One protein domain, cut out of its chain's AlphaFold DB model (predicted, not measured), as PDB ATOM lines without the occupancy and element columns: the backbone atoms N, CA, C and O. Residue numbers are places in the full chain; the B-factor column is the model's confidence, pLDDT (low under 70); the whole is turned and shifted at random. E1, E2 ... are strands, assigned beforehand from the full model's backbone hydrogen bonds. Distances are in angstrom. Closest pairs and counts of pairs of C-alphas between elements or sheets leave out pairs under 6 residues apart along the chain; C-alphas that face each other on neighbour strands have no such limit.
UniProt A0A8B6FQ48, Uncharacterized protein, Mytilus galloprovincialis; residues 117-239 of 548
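This is residues 117 to 239 of the 548 residues of an uncharacterized protein of Mytilus galloprovincialis (UniProt A0A8B6FQ48). Two strongly twisted four-stranded sheets are stacked face to face as a sandwich, with the strands of one at 21 degrees to those of the other. A long stretch without a named element, residues 179 to 196, leads back along the sandwich from the end of E5 to the beginning of E6, while the hairpin of E2 and E3 includes the strand whose centre is farthest from the mean of the C-alphas, E2. The 123 printed residues hold eight named strands, E1 to E8 in chain order, and no named helix; the class is all strand. One sheet has the order E1, E4, E6, E5 and the other E2, E3, E8, E7, both mixed. The whole is compact, with a radius of gyration of the C-alphas of 15.4 A, yet elongated, spanning 48 by 31 by 25 A.

E1, residues 117 to 121, begins at C-alpha 117 (-51.702, -42.652, 23.762). After a tight link comes E2, residues 125 to 131, and then E3, residues 136 to 144, 26.0 A long. E4, residues 149 to 159, is the longest strand by residues and measures 31.1 A, ending at C-alpha 159 (-47.580, -38.511, 26.706). E5 covers residues 171 to 178 over 22.6 A, and E6 residues 197 to 206 over 29.3 A. E7 is residues 212 to 218, 19.9 A long. E8, residues 231 to 238, is 22.1 A long and ends at C-alpha 238 (-49.907, -59.794, 0.878).

In the first sheet the edge strand E1 is antiparallel to E4, with N 118 and O 157 2.9 A apart. E4 is antiparallel to E6 at 162 degrees, with N 151 and O 204 at 2.8 A. E6 is parallel to the edge strand E5 at 18 degrees, with N 201 and O 173 at 2.8 A. In the second sheet E2 and E3 form a hairpin, with N 138 and O 129 at 2.8 A. E3 is parallel to E8 at 21 degrees, with N 236 and O 141 at 2.8 A. E7 and E8 form another hairpin, with N 237 and O 212 at 2.8 A. Across the sandwich, the parts that face each other are 10.9 A centre to centre; the closest C-alphas of E3 and E4, those of Ile 141 and Leu 153, are 7.9 A apart. E1 and E8 are near each other, with 6 pairs of C-alphas within 10 A. E5 and E7 are apart.

The C-alphas farthest apart, those of Val 164 and Thr 209, are 48.3 A from each other. The printed part has no cut. The links E4 to E5, E5 to E6 and E7 to E8 are long; residues 190 to 191 pair with residues 220 to 221, parallel. Mean pLDDT of the printed part is 72.6, and 41 residues are under 70: 131 to 137, 145 to 146 and 164 to 195.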
ATOM      1  N   LEU A 117     -52.077 -42.210  25.103       81.56
ATOM      2  CA  LEU A 117     -51.702 -42.652  23.762       81.56
ATOM      3  C   LEU A 117     -52.155 -41.608  22.728       81.56
ATOM      4  O   LEU A 117     -53.354 -41.353  22.602       81.56
ATOM      5  N   MET A 118     -51.223 -41.046  21.958       83.06
ATOM      6  CA  MET A 118     -51.546 -40.210  20.793       83.06
ATOM      7  C   MET A 118     -51.961 -41.084  19.591       83.06
ATOM      8  O   MET A 118     -51.617 -42.270  19.553       83.06
ATOM      9  N   PRO A 119     -52.652 -40.523  18.578       81.44
ATOM     10  CA  PRO A 119     -52.894 -41.214  17.311       81.44
ATOM     11  C   PRO A 119     -51.611 -41.775  16.681       81.44
ATOM     12  O   PRO A 119     -50.510 -41.267  16.903       81.44
ATOM     13  N   PHE A 120     -51.759 -42.829  15.880       83.62
ATOM     14  CA  PHE A 120     -50.645 -43.415  15.142       83.62
ATOM     15  C   PHE A 120     -50.368 -42.620  13.868       83.62
ATOM     16  O   PHE A 120     -51.269 -42.382  13.069       83.62
ATOM     17  N   GLU A 121     -49.113 -42.239  13.664       84.56
ATOM     18  CA  GLU A 121     -48.695 -41.416  12.531       84.56
ATOM     19  C   GLU A 121     -47.924 -42.273  11.515       84.56
ATOM     20  O   GLU A 121     -46.810 -42.737  11.791       84.56
ATOM     21  N   SER A 122     -48.511 -42.493  10.333       85.75
ATOM     22  CA  SER A 122     -47.921 -43.298   9.257       85.75
ATOM     23  C   SER A 122     -48.433 -42.899   7.871       85.75
ATOM     24  O   SER A 122     -49.599 -42.555   7.705       85.75
ATOM     25  N   GLU A 123     -47.559 -43.009   6.869       85.75
ATOM     26  CA  GLU A 123     -47.877 -42.848   5.442       85.75
ATOM     27  C   GLU A 123     -48.377 -44.156   4.794       85.75
ATOM     28  O   GLU A 123     -48.804 -44.152   3.644       85.75
ATOM     29  N   LEU A 124     -48.322 -45.282   5.520       83.25
ATOM     30  CA  LEU A 124     -48.675 -46.622   5.030       83.25
ATOM     31  C   LEU A 124     -50.037 -47.118   5.555       83.25
ATOM     32  O   LEU A 124     -50.333 -48.311   5.473       83.25
ATOM     33  N   ILE A 125     -50.855 -46.231   6.131       80.50
ATOM     34  CA  ILE A 125     -52.192 -46.574   6.633       80.50
ATOM     35  C   ILE A 125     -53.112 -46.880   5.452       80.50
ATOM     36  O   ILE A 125     -53.351 -46.026   4.603       80.50
ATOM     37  N   PHE A 126     -53.660 -48.092   5.442       78.62
ATOM     38  CA  PHE A 126     -54.728 -48.497   4.535       78.62
ATOM     39  C   PHE A 126     -56.106 -48.162   5.124       78.62
ATOM     40  O   PHE A 126     -56.953 -47.590   4.446       78.62
ATOM     41  N   GLU A 127     -56.316 -48.468   6.409       80.69
ATOM     42  CA  GLU A 127     -57.575 -48.210   7.117       80.69
ATOM     43  C   GLU A 127     -57.335 -48.028   8.628       80.69
ATOM     44  O   GLU A 127     -56.488 -48.704   9.215       80.69
ATOM     45  N   GLU A 128     -58.112 -47.158   9.279       78.62
ATOM     46  CA  GLU A 128     -58.280 -47.159  10.737       78.62
ATOM     47  C   GLU A 128     -59.639 -47.776  11.103       78.62
ATOM     48  O   GLU A 128     -60.685 -47.221  10.774       78.62
ATOM     49  N   VAL A 129     -59.631 -48.891  11.835       77.62
ATOM     50  CA  VAL A 129     -60.845 -49.585  12.294       77.62
ATOM     51  C   VAL A 129     -60.988 -49.430  13.805       77.62
ATOM     52  O   VAL A 129     -60.121 -49.866  14.564       77.62
ATOM     53  N   GLU A 130     -62.093 -48.855  14.279       72.38
ATOM     54  CA  GLU A 130     -62.394 -48.847  15.715       72.38
ATOM     55  C   GLU A 130     -62.863 -50.231  16.183       72.38
ATOM     56  O   GLU A 130     -63.847 -50.775  15.681       72.38
ATOM     57  N   ILE A 131     -62.179 -50.807  17.176       66.94
ATOM     58  CA  ILE A 131     -62.533 -52.114  17.739       66.94
ATOM     59  C   ILE A 131     -63.768 -51.953  18.651       66.94
ATOM     60  O   ILE A 131     -63.659 -51.306  19.707       66.94
ATOM     61  N   PRO A 132     -64.928 -52.561  18.311       54.84
ATOM     62  CA  PRO A 132     -66.172 -52.356  19.047       54.84
ATOM     63  C   PRO A 132     -66.051 -52.719  20.528       54.84
ATOM     64  O   PRO A 132     -65.447 -53.727  20.898       54.84
ATOM     65  N   GLY A 133     -66.617 -51.878  21.395       53.72
ATOM     66  CA  GLY A 133     -66.632 -52.092  22.846       53.72
ATOM     67  C   GLY A 133     -65.282 -51.944  23.564       53.72
ATOM     68  O   GLY A 133     -65.257 -52.044  24.786       53.72
ATOM     69  N   LYS A 134     -64.170 -51.684  22.856       57.31
ATOM     70  CA  LYS A 134     -62.850 -51.450  23.477       57.31
ATOM     71  C   LYS A 134     -62.344 -50.010  23.349       57.31
ATOM     72  O   LYS A 134     -61.525 -49.586  24.164       57.31
ATOM     73  N   GLY A 135     -62.815 -49.251  22.353       52.75
ATOM     74  CA  GLY A 135     -62.322 -47.890  22.096       52.75
ATOM     75  C   GLY A 135     -60.816 -47.888  21.815       52.75
ATOM     76  O   GLY A 135     -60.066 -47.150  22.456       52.75
ATOM     77  N   LEU A 136     -60.404 -48.801  20.932       56.72
ATOM     78  CA  LEU A 136     -59.050 -48.987  20.413       56.72
ATOM     79  C   LEU A 136     -59.109 -48.759  18.902       56.72
ATOM     80  O   LEU A 136     -60.012 -49.297  18.259       56.72
ATOM     81  N   LYS A 137     -58.142 -48.043  18.329       64.44
ATOM     82  CA  LYS A 137     -57.945 -48.025  16.877       64.44
ATOM     83  C   LYS A 137     -57.033 -49.182  16.475       64.44
ATOM     84  O   LYS A 137     -55.898 -49.259  16.938       64.44
ATOM     85  N   SER A 138     -57.547 -50.066  15.625       72.62
ATOM     86  CA  SER A 138     -56.756 -51.005  14.837       72.62
ATOM     87  C   SER A 138     -56.308 -50.299  13.564       72.62
ATOM     88  O   SER A 138     -57.140 -50.003  12.708       72.62
ATOM     89  N   VAL A 139     -55.009 -50.069  13.409       79.44
ATOM     90  CA  VAL A 139     -54.455 -49.550  12.149       79.44
ATOM     91  C   VAL A 139     -54.150 -50.726  11.228       79.44
ATOM     92  O   VAL A 139     -53.429 -51.637  11.635       79.44
ATOM     93  N   GLN A 140     -54.674 -50.708  10.003       82.69
ATOM     94  CA  GLN A 140     -54.357 -51.685   8.961       82.69
ATOM     95  C   GLN A 140     -53.255 -51.130   8.042       82.69
ATOM     96  O   GLN A 140     -53.358 -50.002   7.560       82.69
ATOM     97  N   ILE A 141     -52.207 -51.921   7.794       80.00
ATOM     98  CA  ILE A 141     -51.123 -51.614   6.841       80.00
ATOM     99  C   ILE A 141     -50.974 -52.803   5.889       80.00
ATOM    100  O   ILE A 141     -50.835 -53.934   6.357       80.00
ATOM    101  N   LEU A 142     -50.975 -52.559   4.578       79.75
ATOM    102  CA  LEU A 142     -50.858 -53.591   3.540       79.75
ATOM    103  C   LEU A 142     -49.522 -53.445   2.798       79.75
ATOM    104  O   LEU A 142     -49.178 -52.353   2.353       79.75
ATOM    105  N   LEU A 143     -48.758 -54.537   2.690       81.06
ATOM    106  CA  LEU A 143     -47.403 -54.567   2.119       81.06
ATOM    107  C   LEU A 143     -47.245 -55.739   1.139       81.06
ATOM    108  O   LEU A 143     -47.678 -56.844   1.449       81.06
ATOM    109  N   ASP A 144     -46.554 -55.557   0.013       78.94
ATOM    110  CA  ASP A 144     -46.249 -56.661  -0.911       78.94
ATOM    111  C   ASP A 144     -45.091 -57.551  -0.450       78.94
ATOM    112  O   ASP A 144     -43.992 -57.068  -0.175       78.94
ATOM    113  N   GLY A 145     -45.314 -58.869  -0.441       69.38
ATOM    114  CA  GLY A 145     -44.339 -59.854   0.032       69.38
ATOM    115  C   GLY A 145     -43.177 -60.186  -0.914       69.38
ATOM    116  O   GLY A 145     -42.225 -60.799  -0.461       69.38
ATOM    117  N   ASN A 146     -43.189 -59.802  -2.200       69.81
ATOM    118  CA  ASN A 146     -42.214 -60.304  -3.199       69.81
ATOM    119  C   ASN A 146     -40.793 -59.691  -3.100       69.81
ATOM    120  O   ASN A 146     -39.901 -60.025  -3.879       69.81
ATOM    121  N   VAL A 147     -40.548 -58.758  -2.172       70.81
ATOM    122  CA  VAL A 147     -39.269 -58.031  -2.075       70.81
ATOM    123  C   VAL A 147     -38.775 -58.007  -0.634       70.81
ATOM    124  O   VAL A 147     -39.470 -57.522   0.254       70.81
ATOM    125  N   THR A 148     -37.533 -58.450  -0.404       79.12
ATOM    126  CA  THR A 148     -36.874 -58.285   0.899       79.12
ATOM    127  C   THR A 148     -36.632 -56.793   1.137       79.12
ATOM    128  O   THR A 148     -35.732 -56.199   0.538       79.12
ATOM    129  N   LYS A 149     -37.466 -56.166   1.972       81.38
ATOM    130  CA  LYS A 149     -37.535 -54.710   2.132       81.38
ATOM    131  C   LYS A 149     -37.747 -54.318   3.592       81.38
ATOM    132  O   LYS A 149     -38.479 -54.959   4.346       81.38
ATOM    133  N   ASN A 150     -37.099 -53.221   3.974       83.31
ATOM    134  CA  ASN A 150     -37.329 -52.547   5.245       83.31
ATOM    135  C   ASN A 150     -38.433 -51.503   5.052       83.31
ATOM    136  O   ASN A 150     -38.293 -50.604   4.222       83.31
ATOM    137  N   TYR A 151     -39.505 -51.620   5.826       82.88
ATOM    138  CA  TYR A 151     -40.615 -50.676   5.865       82.88
ATOM    139  C   TYR A 151     -40.563 -49.900   7.177       82.88
ATOM    140  O   TYR A 151     -40.485 -50.491   8.257       82.88
ATOM    141  N   GLU A 152     -40.627 -48.576   7.094       87.00
ATOM    142  CA  GLU A 152     -40.872 -47.733   8.259       87.00
ATOM    143  C   GLU A 152     -42.389 -47.640   8.426       87.00
ATOM    144  O   GLU A 152     -43.067 -46.988   7.641       87.00
ATOM    145  N   LEU A 153     -42.940 -48.371   9.400       83.81
ATOM    146  CA  LEU A 153     -44.391 -48.552   9.529       83.81
ATOM    147  C   LEU A 153     -45.114 -47.305  10.042       83.81
ATOM    148  O   LEU A 153     -46.340 -47.276  10.012       83.81
ATOM    149  N   GLY A 154     -44.376 -46.316  10.545       85.62
ATOM    150  CA  GLY A 154     -44.896 -45.134  11.225       85.62
ATOM    151  C   GLY A 154     -44.361 -45.014  12.647       85.62
ATOM    152  O   GLY A 154     -43.323 -45.593  12.993       85.62
ATOM    153  N   HIS A 155     -45.068 -44.261  13.484       84.44
ATOM    154  CA  HIS A 155     -44.712 -44.106  14.886       84.44
ATOM    155  C   HIS A 155     -45.910 -43.900  15.818       84.44
ATOM    156  O   HIS A 155     -46.938 -43.341  15.444       84.44
ATOM    157  N   VAL A 156     -45.739 -44.351  17.061       82.50
ATOM    158  CA  VAL A 156     -46.660 -44.121  18.182       82.50
ATOM    159  C   VAL A 156     -46.045 -43.057  19.083       82.50
ATOM    160  O   VAL A 156     -44.890 -43.201  19.491       82.50
ATOM    161  N   THR A 157     -46.798 -42.018  19.432       82.81
ATOM    162  CA  THR A 157     -46.387 -41.060  20.468       82.81
ATOM    163  C   THR A 157     -47.169 -41.328  21.753       82.81
ATOM    164  O   THR A 157     -48.366 -41.603  21.726       82.81
ATOM    165  N   PHE A 158     -46.483 -41.251  22.886       82.31
ATOM    166  CA  PHE A 158     -47.058 -41.383  24.220       82.31
ATOM    167  C   PHE A 158     -46.729 -40.133  25.034       82.31
ATOM    168  O   PHE A 158     -45.600 -39.632  24.943       82.31
ATOM    169  N   LEU A 159     -47.694 -39.670  25.827       81.00
ATOM    170  CA  LEU A 159     -47.580 -38.511  26.706       81.00
ATOM    171  C   LEU A 159     -47.774 -38.951  28.166       81.00
ATOM    172  O   LEU A 159     -48.771 -39.580  28.502       81.00
ATOM    173  N   ASP A 160     -46.796 -38.638  29.001       81.06
ATOM    174  CA  ASP A 160     -46.834 -38.705  30.461       81.06
ATOM    175  C   ASP A 160     -47.400 -37.351  30.931       81.06
ATOM    176  O   ASP A 160     -46.921 -36.305  30.486       81.06
ATOM    177  N   VAL A 161     -48.501 -37.368  31.686       78.81
ATOM    178  CA  VAL A 161     -49.366 -36.190  31.900       78.81
ATOM    179  C   VAL A 161     -48.901 -35.370  33.103       78.81
ATOM    180  O   VAL A 161     -48.847 -34.146  33.036       78.81
ATOM    181  N   ASP A 162     -48.499 -36.055  34.170       76.62
ATOM    182  CA  ASP A 162     -48.120 -35.496  35.471       76.62
ATOM    183  C   ASP A 162     -46.910 -34.541  35.387       76.62
ATOM    184  O   ASP A 162     -46.621 -33.776  36.311       76.62
ATOM    185  N   PHE A 163     -46.145 -34.621  34.295       74.00
ATOM    186  CA  PHE A 163     -44.875 -33.931  34.119       74.00
ATOM    187  C   PHE A 163     -45.050 -32.531  33.515       74.00
ATOM    188  O   PHE A 163     -45.491 -32.375  32.383       74.00
ATOM    189  N   VAL A 164     -44.594 -31.498  34.230       62.09
ATOM    190  CA  VAL A 164     -44.683 -30.080  33.796       62.09
ATOM    191  C   VAL A 164     -43.337 -29.523  33.299       62.09
ATOM    192  O   VAL A 164     -43.198 -28.326  33.058       62.09
ATOM    193  N   ASP A 165     -42.305 -30.362  33.180       60.91
ATOM    194  CA  ASP A 165     -40.956 -29.911  32.820       60.91
ATOM    195  C   ASP A 165     -40.889 -29.465  31.339       60.91
ATOM    196  O   ASP A 165     -41.064 -30.300  30.444       60.91
ATOM    197  N   PRO A 166     -40.585 -28.184  31.037       52.88
ATOM    198  CA  PRO A 166     -40.402 -27.708  29.663       52.88
ATOM    199  C   PRO A 166     -39.153 -28.296  28.975       52.88
ATOM    200  O   PRO A 166     -38.939 -28.064  27.783       52.88
ATOM    201  N   SER A 167     -38.327 -29.064  29.691       53.66
ATOM    202  CA  SER A 167     -37.206 -29.842  29.160       53.66
ATOM    203  C   SER A 167     -37.709 -31.077  28.397       53.66
ATOM    204  O   SER A 167     -37.586 -32.212  28.862       53.66
ATOM    205  N   ILE A 168     -38.291 -30.861  27.209       54.81
ATOM    206  CA  ILE A 168     -38.884 -31.909  26.358       54.81
ATOM    207  C   ILE A 168     -37.815 -32.928  25.912       54.81
ATOM    208  O   ILE A 168     -37.196 -32.812  24.854       54.81
ATOM    209  N   ASN A 169     -37.632 -33.975  26.716       59.69
ATOM    210  CA  ASN A 169     -36.734 -35.096  26.448       59.69
ATOM    211  C   ASN A 169     -37.379 -36.109  25.483       59.69
ATOM    212  O   ASN A 169     -37.692 -37.239  25.859       59.69
ATOM    213  N   GLU A 170     -37.582 -35.709  24.223       66.06
ATOM    214  CA  GLU A 170     -38.073 -36.603  23.164       66.06
ATOM    215  C   GLU A 170     -37.065 -37.723  22.851       66.06
ATOM    216  O   GLU A 170     -36.130 -37.560  22.064       66.06
ATOM    217  N   ILE A 171     -37.285 -38.907  23.430       64.31
ATOM    218  CA  ILE A 171     -36.531 -40.113  23.071       64.31
ATOM    219  C   ILE A 171     -37.252 -40.873  21.953       64.31
ATOM    220  O   ILE A 171     -38.356 -41.395  22.138       64.31
ATOM    221  N   ASN A 172     -36.570 -40.980  20.810       68.00
ATOM    222  CA  ASN A 172     -36.964 -41.811  19.675       68.00
ATOM    223  C   ASN A 172     -36.494 -43.264  19.879       68.00
ATOM    224  O   ASN A 172     -35.330 -43.587  19.636       68.00
ATOM    225  N   TYR A 173     -37.393 -44.160  20.290       65.88
ATOM    226  CA  TYR A 173     -37.120 -45.601  20.312       65.88
ATOM    227  C   TYR A 173     -37.415 -46.193  18.932       65.88
ATOM    228  O   TYR A 173     -38.525 -46.034  18.438       65.88
ATOM    229  N   THR A 174     -36.461 -46.888  18.305       65.75
ATOM    230  CA  THR A 174     -36.691 -47.569  17.016       65.75
ATOM    231  C   THR A 174     -36.739 -49.077  17.216       65.75
ATOM    232  O   THR A 174     -35.708 -49.691  17.489       65.75
ATOM    233  N   MET A 175     -37.911 -49.687  17.037       62.41
ATOM    234  CA  MET A 175     -38.028 -51.147  17.012       62.41
ATOM    235  C   MET A 175     -37.789 -51.670  15.594       62.41
ATOM    236  O   MET A 175     -38.384 -51.169  14.643       62.41
ATOM    237  N   ARG A 176     -36.938 -52.695  15.454       66.44
ATOM    238  CA  ARG A 176     -36.720 -53.434  14.203       66.44
ATOM    239  C   ARG A 176     -37.065 -54.902  14.409       66.44
ATOM    240  O   ARG A 176     -36.510 -55.530  15.303       66.44
ATOM    241  N   ILE A 177     -37.925 -55.445  13.553       62.22
ATOM    242  CA  ILE A 177     -38.197 -56.886  13.472       62.22
ATOM    243  C   ILE A 177     -37.547 -57.433  12.203       62.22
ATOM    244  O   ILE A 177     -37.720 -56.851  11.135       62.22
ATOM    245  N   SER A 178     -36.844 -58.558  12.315       61.41
ATOM    246  CA  SER A 178     -36.403 -59.397  11.196       61.41
ATOM    247  C   SER A 178     -37.156 -60.722  11.233       61.41
ATOM    248  O   SER A 178     -37.278 -61.319  12.303       61.41
ATOM    249  N   ASN A 179     -37.663 -61.187  10.095       58.25
ATOM    250  CA  ASN A 179     -38.538 -62.355  10.074       58.25
ATOM    251  C   ASN A 179     -37.774 -63.684  10.225       58.25
ATOM    252  O   ASN A 179     -36.915 -64.004   9.407       58.25
ATOM    253  N   THR A 180     -38.147 -64.489  11.222       50.56
ATOM    254  CA  THR A 180     -37.810 -65.920  11.297       50.56
ATOM    255  C   THR A 180     -39.031 -66.742  11.713       50.56
ATOM    256  O   THR A 180     -39.069 -67.280  12.815       50.56
ATOM    257  N   ILE A 181     -39.987 -66.854  10.787       47.38
ATOM    258  CA  ILE A 181     -41.026 -67.898  10.699       47.38
ATOM    259  C   ILE A 181     -42.100 -67.868  11.808       47.38
ATOM    260  O   ILE A 181     -41.839 -68.154  12.969       47.38
ATOM    261  N   LEU A 182     -43.348 -67.614  11.385       44.94
ATOM    262  CA  LEU A 182     -44.615 -67.986  12.048       44.94
ATOM    263  C   LEU A 182     -44.603 -68.023  13.591       44.94
ATOM    264  O   LEU A 182     -44.685 -69.083  14.210       44.94
ATOM    265  N   SER A 183     -44.629 -66.847  14.218       42.56
ATOM    266  CA  SER A 183     -45.118 -66.717  15.593       42.56
ATOM    267  C   SER A 183     -45.941 -65.441  15.765       42.56
ATOM    268  O   SER A 183     -45.699 -64.437  15.090       42.56
ATOM    269  N   ASN A 184     -46.929 -65.479  16.663       44.84
ATOM    270  CA  ASN A 184     -47.655 -64.284  17.087       44.84
ATOM    271  C   ASN A 184     -46.728 -63.455  17.986       44.84
ATOM    272  O   ASN A 184     -46.676 -63.679  19.196       44.84
ATOM    273  N   PHE A 185     -45.985 -62.520  17.390       47.56
ATOM    274  CA  PHE A 185     -45.063 -61.630  18.096       47.56
ATOM    275  C   PHE A 185     -45.818 -60.613  18.973       47.56
ATOM    276  O   PHE A 185     -45.992 -59.451  18.614       47.56
ATOM    277  N   SER A 186     -46.266 -61.054  20.149       45.28
ATOM    278  CA  SER A 186     -46.717 -60.164  21.219       45.28
ATOM    279  C   SER A 186     -45.497 -59.533  21.892       45.28
ATOM    280  O   SER A 186     -44.635 -60.250  22.403       45.28
ATOM    281  N   PHE A 187     -45.398 -58.204  21.858       54.72
ATOM    282  CA  PHE A 187     -44.263 -57.464  22.413       54.72
ATOM    283  C   PHE A 187     -44.481 -57.091  23.883       54.72
ATOM    284  O   PHE A 187     -45.605 -56.830  24.317       54.72
ATOM    285  N   GLU A 188     -43.387 -57.026  24.646       54.62
ATOM    286  CA  GLU A 188     -43.400 -56.471  26.001       54.62
ATOM    287  C   GLU A 188     -43.640 -54.945  25.990       54.62
ATOM    288  O   GLU A 188     -43.293 -54.260  25.022       54.62
ATOM    289  N   PRO A 189     -44.255 -54.389  27.051       55.19
ATOM    290  CA  PRO A 189     -44.670 -52.992  27.081       55.19
ATOM    291  C   PRO A 189     -43.490 -52.016  27.229       55.19
ATOM    292  O   PRO A 189     -42.466 -52.312  27.844       55.19
ATOM    293  N   VAL A 190     -43.657 -50.806  26.693       60.22
ATOM    294  CA  VAL A 190     -42.633 -49.755  26.682       60.22
ATOM    295  C   VAL A 190     -42.555 -49.077  28.047       60.22
ATOM    296  O   VAL A 190     -43.517 -48.466  28.507       60.22
ATOM    297  N   ALA A 191     -41.381 -49.146  28.668       58.91
ATOM    298  CA  ALA A 191     -41.118 -48.592  29.992       58.91
ATOM    299  C   ALA A 191     -40.852 -47.078  29.965       58.91
ATOM    300  O   ALA A 191     -39.892 -46.617  29.334       58.91
ATOM    301  N   PHE A 192     -41.623 -46.291  30.713       59.34
ATOM    302  CA  PHE A 192     -41.372 -44.865  30.924       59.34
ATOM    303  C   PHE A 192     -40.521 -44.715  32.183       59.34
ATOM    304  O   PHE A 192     -40.543 -45.547  33.083       59.34
ATOM    305  N   HIS A 193     -39.636 -43.726  32.166       60.62
ATOM    306  CA  HIS A 193     -38.611 -43.532  33.193       60.62
ATOM    307  C   HIS A 193     -38.621 -42.048  33.599       60.62
ATOM    308  O   HIS A 193     -37.583 -41.400  33.577       60.62
ATOM    309  N   GLY A 194     -39.816 -41.502  33.885       56.81
ATOM    310  CA  GLY A 194     -40.046 -40.071  34.140       56.81
ATOM    311  C   GLY A 194     -39.723 -39.208  32.925       56.81
ATOM    312  O   GLY A 194     -38.686 -38.552  32.891       56.81
ATOM    313  N   MET A 195     -40.559 -39.278  31.888       61.69
ATOM    314  CA  MET A 195     -40.363 -38.507  30.658       61.69
ATOM    315  C   MET A 195     -41.713 -38.115  30.078       61.69
ATOM    316  O   MET A 195     -42.407 -38.985  29.556       61.69
ATOM    317  N   LEU A 196     -41.982 -36.805  30.059       74.44
ATOM    318  CA  LEU A 196     -43.139 -36.158  29.431       74.44
ATOM    319  C   LEU A 196     -43.590 -36.827  28.122       74.44
ATOM    320  O   LEU A 196     -44.777 -37.014  27.891       74.44
ATOM    321  N   LYS A 197     -42.657 -37.156  27.218       79.31
ATOM    322  CA  LYS A 197     -42.990 -37.598  25.862       79.31
ATOM    323  C   LYS A 197     -42.032 -38.668  25.351       79.31
ATOM    324  O   LYS A 197     -40.818 -38.473  25.343       79.31
ATOM    325  N   LYS A 198     -42.576 -39.775  24.834       77.88
ATOM    326  CA  LYS A 198     -41.806 -40.796  24.097       77.88
ATOM    327  C   LYS A 198     -42.381 -41.036  22.711       77.88
ATOM    328  O   LYS A 198     -43.594 -41.142  22.546       77.88
ATOM    329  N   LYS A 199     -41.489 -41.190  21.729       80.94
ATOM    330  CA  LYS A 199     -41.827 -41.448  20.326       80.94
ATOM    331  C   LYS A 199     -41.262 -42.806  19.911       80.94
ATOM    332  O   LYS A 199     -40.052 -43.011  19.847       80.94
ATOM    333  N   LEU A 200     -42.150 -43.767  19.683       79.31
ATOM    334  CA  LEU A 200     -41.832 -45.132  19.272       79.31
ATOM    335  C   LEU A 200     -41.925 -45.227  17.748       79.31
ATOM    336  O   LEU A 200     -43.020 -45.340  17.203       79.31
ATOM    337  N   LYS A 201     -40.783 -45.212  17.060       82.69
ATOM    338  CA  LYS A 201     -40.693 -45.506  15.628       82.69
ATOM    339  C   LYS A 201     -40.756 -47.017  15.405       82.69
ATOM    340  O   LYS A 201     -39.954 -47.774  15.960       82.69
ATOM    341  N   LEU A 202     -41.697 -47.457  14.573       80.12
ATOM    342  CA  LEU A 202     -41.866 -48.859  14.201       80.12
ATOM    343  C   LEU A 202     -41.198 -49.131  12.850       80.12
ATOM    344  O   LEU A 202     -41.339 -48.366  11.894       80.12
ATOM    345  N   SER A 203     -40.447 -50.225  12.747       80.56
ATOM    346  CA  SER A 203     -39.818 -50.648  11.494       80.56
ATOM    347  C   SER A 203     -39.818 -52.170  11.350       80.56
ATOM    348  O   SER A 203     -39.485 -52.908  12.279       80.56
ATOM    349  N   LEU A 204     -40.181 -52.643  10.162       80.75
ATOM    350  CA  LEU A 204     -40.349 -54.057   9.841       80.75
ATOM    351  C   LEU A 204     -39.451 -54.433   8.661       80.75
ATOM    352  O   LEU A 204     -39.533 -53.823   7.597       80.75
ATOM    353  N   SER A 205     -38.604 -55.441   8.849       81.00
ATOM    354  CA  SER A 205     -37.825 -56.074   7.787       81.00
ATOM    355  C   SER A 205     -38.566 -57.331   7.334       81.00
ATOM    356  O   SER A 205     -38.655 -58.317   8.073       81.00
ATOM    357  N   VAL A 206     -39.153 -57.263   6.140       77.56
ATOM    358  CA  VAL A 206     -39.851 -58.380   5.494       77.56
ATOM    359  C   VAL A 206     -38.853 -59.097   4.589       77.56
ATOM    360  O   VAL A 206     -38.095 -58.436   3.881       77.56
ATOM    361  N   ASP A 207     -38.840 -60.429   4.608       76.94
ATOM    362  CA  ASP A 207     -38.139 -61.225   3.598       76.94
ATOM    363  C   ASP A 207     -39.078 -61.545   2.430       76.94
ATOM    364  O   ASP A 207     -40.262 -61.785   2.658       76.94
ATOM    365  N   LYS A 208     -38.542 -61.618   1.204       76.81
ATOM    366  CA  LYS A 208     -39.292 -61.917  -0.027       76.81
ATOM    367  C   LYS A 208     -40.100 -63.230  -0.017       76.81
ATOM    368  O   LYS A 208     -40.860 -63.499  -0.942       76.81
ATOM    369  N   THR A 209     -39.842 -64.114   0.947       74.56
ATOM    370  CA  THR A 209     -40.546 -65.394   1.122       74.56
ATOM    371  C   THR A 209     -41.705 -65.323   2.117       74.56
ATOM    372  O   THR A 209     -42.447 -66.296   2.252       74.56
ATOM    373  N   PHE A 210     -41.876 -64.200   2.821       78.12
ATOM    374  CA  PHE A 210     -42.893 -64.051   3.851       78.12
ATOM    375  C   PHE A 210     -44.173 -63.398   3.328       78.12
ATOM    376  O   PHE A 210     -44.157 -62.380   2.644       78.12
ATOM    377  N   TYR A 211     -45.291 -63.964   3.761       81.56
ATOM    378  CA  TYR A 211     -46.640 -63.434   3.631       81.56
ATOM    379  C   TYR A 211     -47.426 -63.816   4.889       81.56
ATOM    380  O   TYR A 211     -47.020 -64.709   5.639       81.56
ATOM    381  N   GLY A 212     -48.539 -63.134   5.139       81.94
ATOM    382  CA  GLY A 212     -49.374 -63.365   6.314       81.94
ATOM    383  C   GLY A 212     -49.674 -62.103   7.110       81.94
ATOM    384  O   GLY A 212     -49.252 -60.995   6.782       81.94
ATOM    385  N   LYS A 213     -50.415 -62.292   8.200       83.00
ATOM    386  CA  LYS A 213     -50.734 -61.245   9.170       83.00
ATOM    387  C   LYS A 213     -49.709 -61.240  10.303       83.00
ATOM    388  O   LYS A 213     -49.428 -62.286  10.884       83.00
ATOM    389  N   THR A 214     -49.218 -60.062  10.670       76.94
ATOM    390  CA  THR A 214     -48.518 -59.819  11.937       76.94
ATOM    391  C   THR A 214     -49.211 -58.696  12.708       76.94
ATOM    392  O   THR A 214     -49.859 -57.831  12.116       76.94
ATOM    393  N   VAL A 215     -49.126 -58.727  14.037       77.56
ATOM    394  CA  VAL A 215     -49.837 -57.796  14.921       77.56
ATOM    395  C   VAL A 215     -48.848 -57.183  15.894       77.56
ATOM    396  O   VAL A 215     -48.245 -57.883  16.701       77.56
ATOM    397  N   PHE A 216     -48.698 -55.865  15.834       75.06
ATOM    398  CA  PHE A 216     -47.914 -55.108  16.797       75.06
ATOM    399  C   PHE A 216     -48.842 -54.667  17.920       75.06
ATOM    400  O   PHE A 216     -49.772 -53.895  17.686       75.06
ATOM    401  N   MET A 217     -48.569 -55.119  19.140       74.44
ATOM    402  CA  MET A 217     -49.172 -54.543  20.337       74.44
ATOM    403  C   MET A 217     -48.142 -53.679  21.049       74.44
ATOM    404  O   MET A 217     -47.034 -54.137  21.314       74.44
ATOM    405  N   ALA A 218     -48.511 -52.441  21.372       75.44
ATOM    406  CA  ALA A 218     -47.717 -51.580  22.241       75.44
ATOM    407  C   ALA A 218     -48.588 -50.993  23.356       75.44
ATOM    408  O   ALA A 218     -49.795 -50.802  23.204       75.44
ATOM    409  N   ARG A 219     -47.954 -50.730  24.494       78.12
ATOM    410  CA  ARG A 219     -48.532 -50.140  25.704       78.12
ATOM    411  C   ARG A 219     -47.414 -49.374  26.399       78.12
ATOM    412  O   ARG A 219     -46.313 -49.913  26.505       78.12
ATOM    413  N   GLY A 220     -47.684 -48.161  26.862       78.75
ATOM    414  CA  GLY A 220     -46.783 -47.424  27.744       78.75
ATOM    415  C   GLY A 220     -47.130 -47.653  29.211       78.75
ATOM    416  O   GLY A 220     -48.283 -47.948  29.529       78.75
ATOM    417  N   TYR A 221     -46.141 -47.533  30.095       79.88
ATOM    418  CA  TYR A 221     -46.356 -47.498  31.542       79.88
ATOM    419  C   TYR A 221     -45.380 -46.553  32.247       79.88
ATOM    420  O   TYR A 221     -44.195 -46.557  31.912       79.88
ATOM    421  N   ASP A 222     -45.880 -45.781  33.210       77.81
ATOM    422  CA  ASP A 222     -45.149 -44.775  34.000       77.81
ATOM    423  C   ASP A 222     -44.232 -45.380  35.094       77.81
ATOM    424  O   ASP A 222     -43.967 -46.587  35.132       77.81
ATOM    425  N   GLN A 223     -43.724 -44.536  36.002       72.75
ATOM    426  CA  GLN A 223     -42.911 -44.984  37.138       72.75
ATOM    427  C   GLN A 223     -43.715 -45.762  38.203       72.75
ATOM    428  O   GLN A 223     -43.169 -46.685  38.814       72.75
ATOM    429  N   ALA A 224     -44.992 -45.429  38.417       77.81
ATOM    430  CA  ALA A 224     -45.897 -46.074  39.374       77.81
ATOM    431  C   ALA A 224     -46.568 -47.362  38.845       77.81
ATOM    432  O   ALA A 224     -47.163 -48.107  39.625       77.81
ATOM    433  N   ARG A 225     -46.391 -47.673  37.551       76.94
ATOM    434  CA  ARG A 225     -46.982 -48.776  36.774       76.94
ATOM    435  C   ARG A 225     -48.448 -48.597  36.346       76.94
ATOM    436  O   ARG A 225     -49.046 -49.608  35.961       76.94
ATOM    437  N   TYR A 226     -49.017 -47.386  36.305       81.81
ATOM    438  CA  TYR A 226     -50.242 -47.209  35.506       81.81
ATOM    439  C   TYR A 226     -49.888 -47.301  34.019       81.81
ATOM    440  O   TYR A 226     -48.727 -47.180  33.618       81.81
ATOM    441  N   THR A 227     -50.868 -47.665  33.186       81.81
ATOM    442  CA  THR A 227     -50.593 -48.067  31.801       81.81
ATOM    443  C   THR A 227     -51.586 -47.495  30.813       81.81
ATOM    444  O   THR A 227     -52.791 -47.539  31.064       81.81
ATOM    445  N   THR A 228     -51.092 -47.111  29.638       80.94
ATOM    446  CA  THR A 228     -51.931 -46.713  28.503       80.94
ATOM    447  C   THR A 228     -52.919 -47.831  28.143       80.94
ATOM    448  O   THR A 228     -52.677 -49.022  28.387       80.94
ATOM    449  N   LYS A 229     -53.990 -47.489  27.416       78.69
ATOM    450  CA  LYS A 229     -54.648 -48.485  26.554       78.69
ATOM    451  C   LYS A 229     -53.613 -49.098  25.598       78.69
ATOM    452  O   LYS A 229     -52.630 -48.444  25.240       78.69
ATOM    453  N   ASN A 230     -53.827 -50.340  25.169       74.94
ATOM    454  CA  ASN A 230     -53.026 -50.899  24.079       74.94
ATOM    455  C   ASN A 230     -53.222 -50.057  22.803       74.94
ATOM    456  O   ASN A 230     -54.286 -49.481  22.596       74.94
ATOM    457  N   ILE A 231     -52.242 -50.080  21.908       77.00
ATOM    458  CA  ILE A 231     -52.472 -49.912  20.472       77.00
ATOM    459  C   ILE A 231     -52.271 -51.258  19.777       77.00
ATOM    460  O   ILE A 231     -51.430 -52.051  20.207       77.00
ATOM    461  N   GLU A 232     -53.050 -51.513  18.727       79.44
ATOM    462  CA  GLU A 232     -52.951 -52.700  17.883       79.44
ATOM    463  C   GLU A 232     -52.737 -52.252  16.427       79.44
ATOM    464  O   GLU A 232     -53.623 -51.655  15.820       79.44
ATOM    465  N   VAL A 233     -51.553 -52.501  15.863       79.19
ATOM    466  CA  VAL A 233     -51.276 -52.256  14.436       79.19
ATOM    467  C   VAL A 233     -51.229 -53.604  13.727       79.19
ATOM    468  O   VAL A 233     -50.346 -54.427  13.971       79.19
ATOM    469  N   ASN A 234     -52.217 -53.835  12.871       82.00
ATOM    470  CA  ASN A 234     -52.410 -55.046  12.092       82.00
ATOM    471  C   ASN A 234     -51.737 -54.871  10.721       82.00
ATOM    472  O   ASN A 234     -52.214 -54.115   9.879       82.00
ATOM    473  N   VAL A 235     -50.621 -55.566  10.492       82.88
ATOM    474  CA  VAL A 235     -49.861 -55.477   9.236       82.88
ATOM    475  C   VAL A 235     -50.058 -56.758   8.432       82.88
ATOM    476  O   VAL A 235     -49.765 -57.857   8.907       82.88
ATOM    477  N   TYR A 236     -50.555 -56.608   7.211       85.19
ATOM    478  CA  TYR A 236     -50.857 -57.683   6.276       85.19
ATOM    479  C   TYR A 236     -49.816 -57.667   5.163       85.19
ATOM    480  O   TYR A 236     -49.763 -56.741   4.354       85.19
ATOM    481  N   ILE A 237     -48.968 -58.691   5.133       85.62
ATOM    482  CA  ILE A 237     -48.009 -58.897   4.057       85.62
ATOM    483  C   ILE A 237     -48.717 -59.779   3.031       85.62
ATOM    484  O   ILE A 237     -48.958 -60.965   3.271       85.62
ATOM    485  N   LEU A 238     -49.116 -59.169   1.922       86.31
ATOM    486  CA  LEU A 238     -49.907 -59.794   0.878       86.31
ATOM    487  C   LEU A 238     -49.029 -60.720   0.027       86.31
ATOM    488  O   LEU A 238     -47.909 -60.368  -0.353       86.31
ATOM    489  N   ILE A 239     -49.561 -61.894  -0.314       84.56
ATOM    490  CA  ILE A 239     -48.961 -62.810  -1.282       84.56
ATOM    491  C   ILE A 239     -48.914 -62.081  -2.631       84.56
ATOM    492  O   ILE A 239     -49.949 -61.732  -3.196       84.56
TER     493      ILE A 239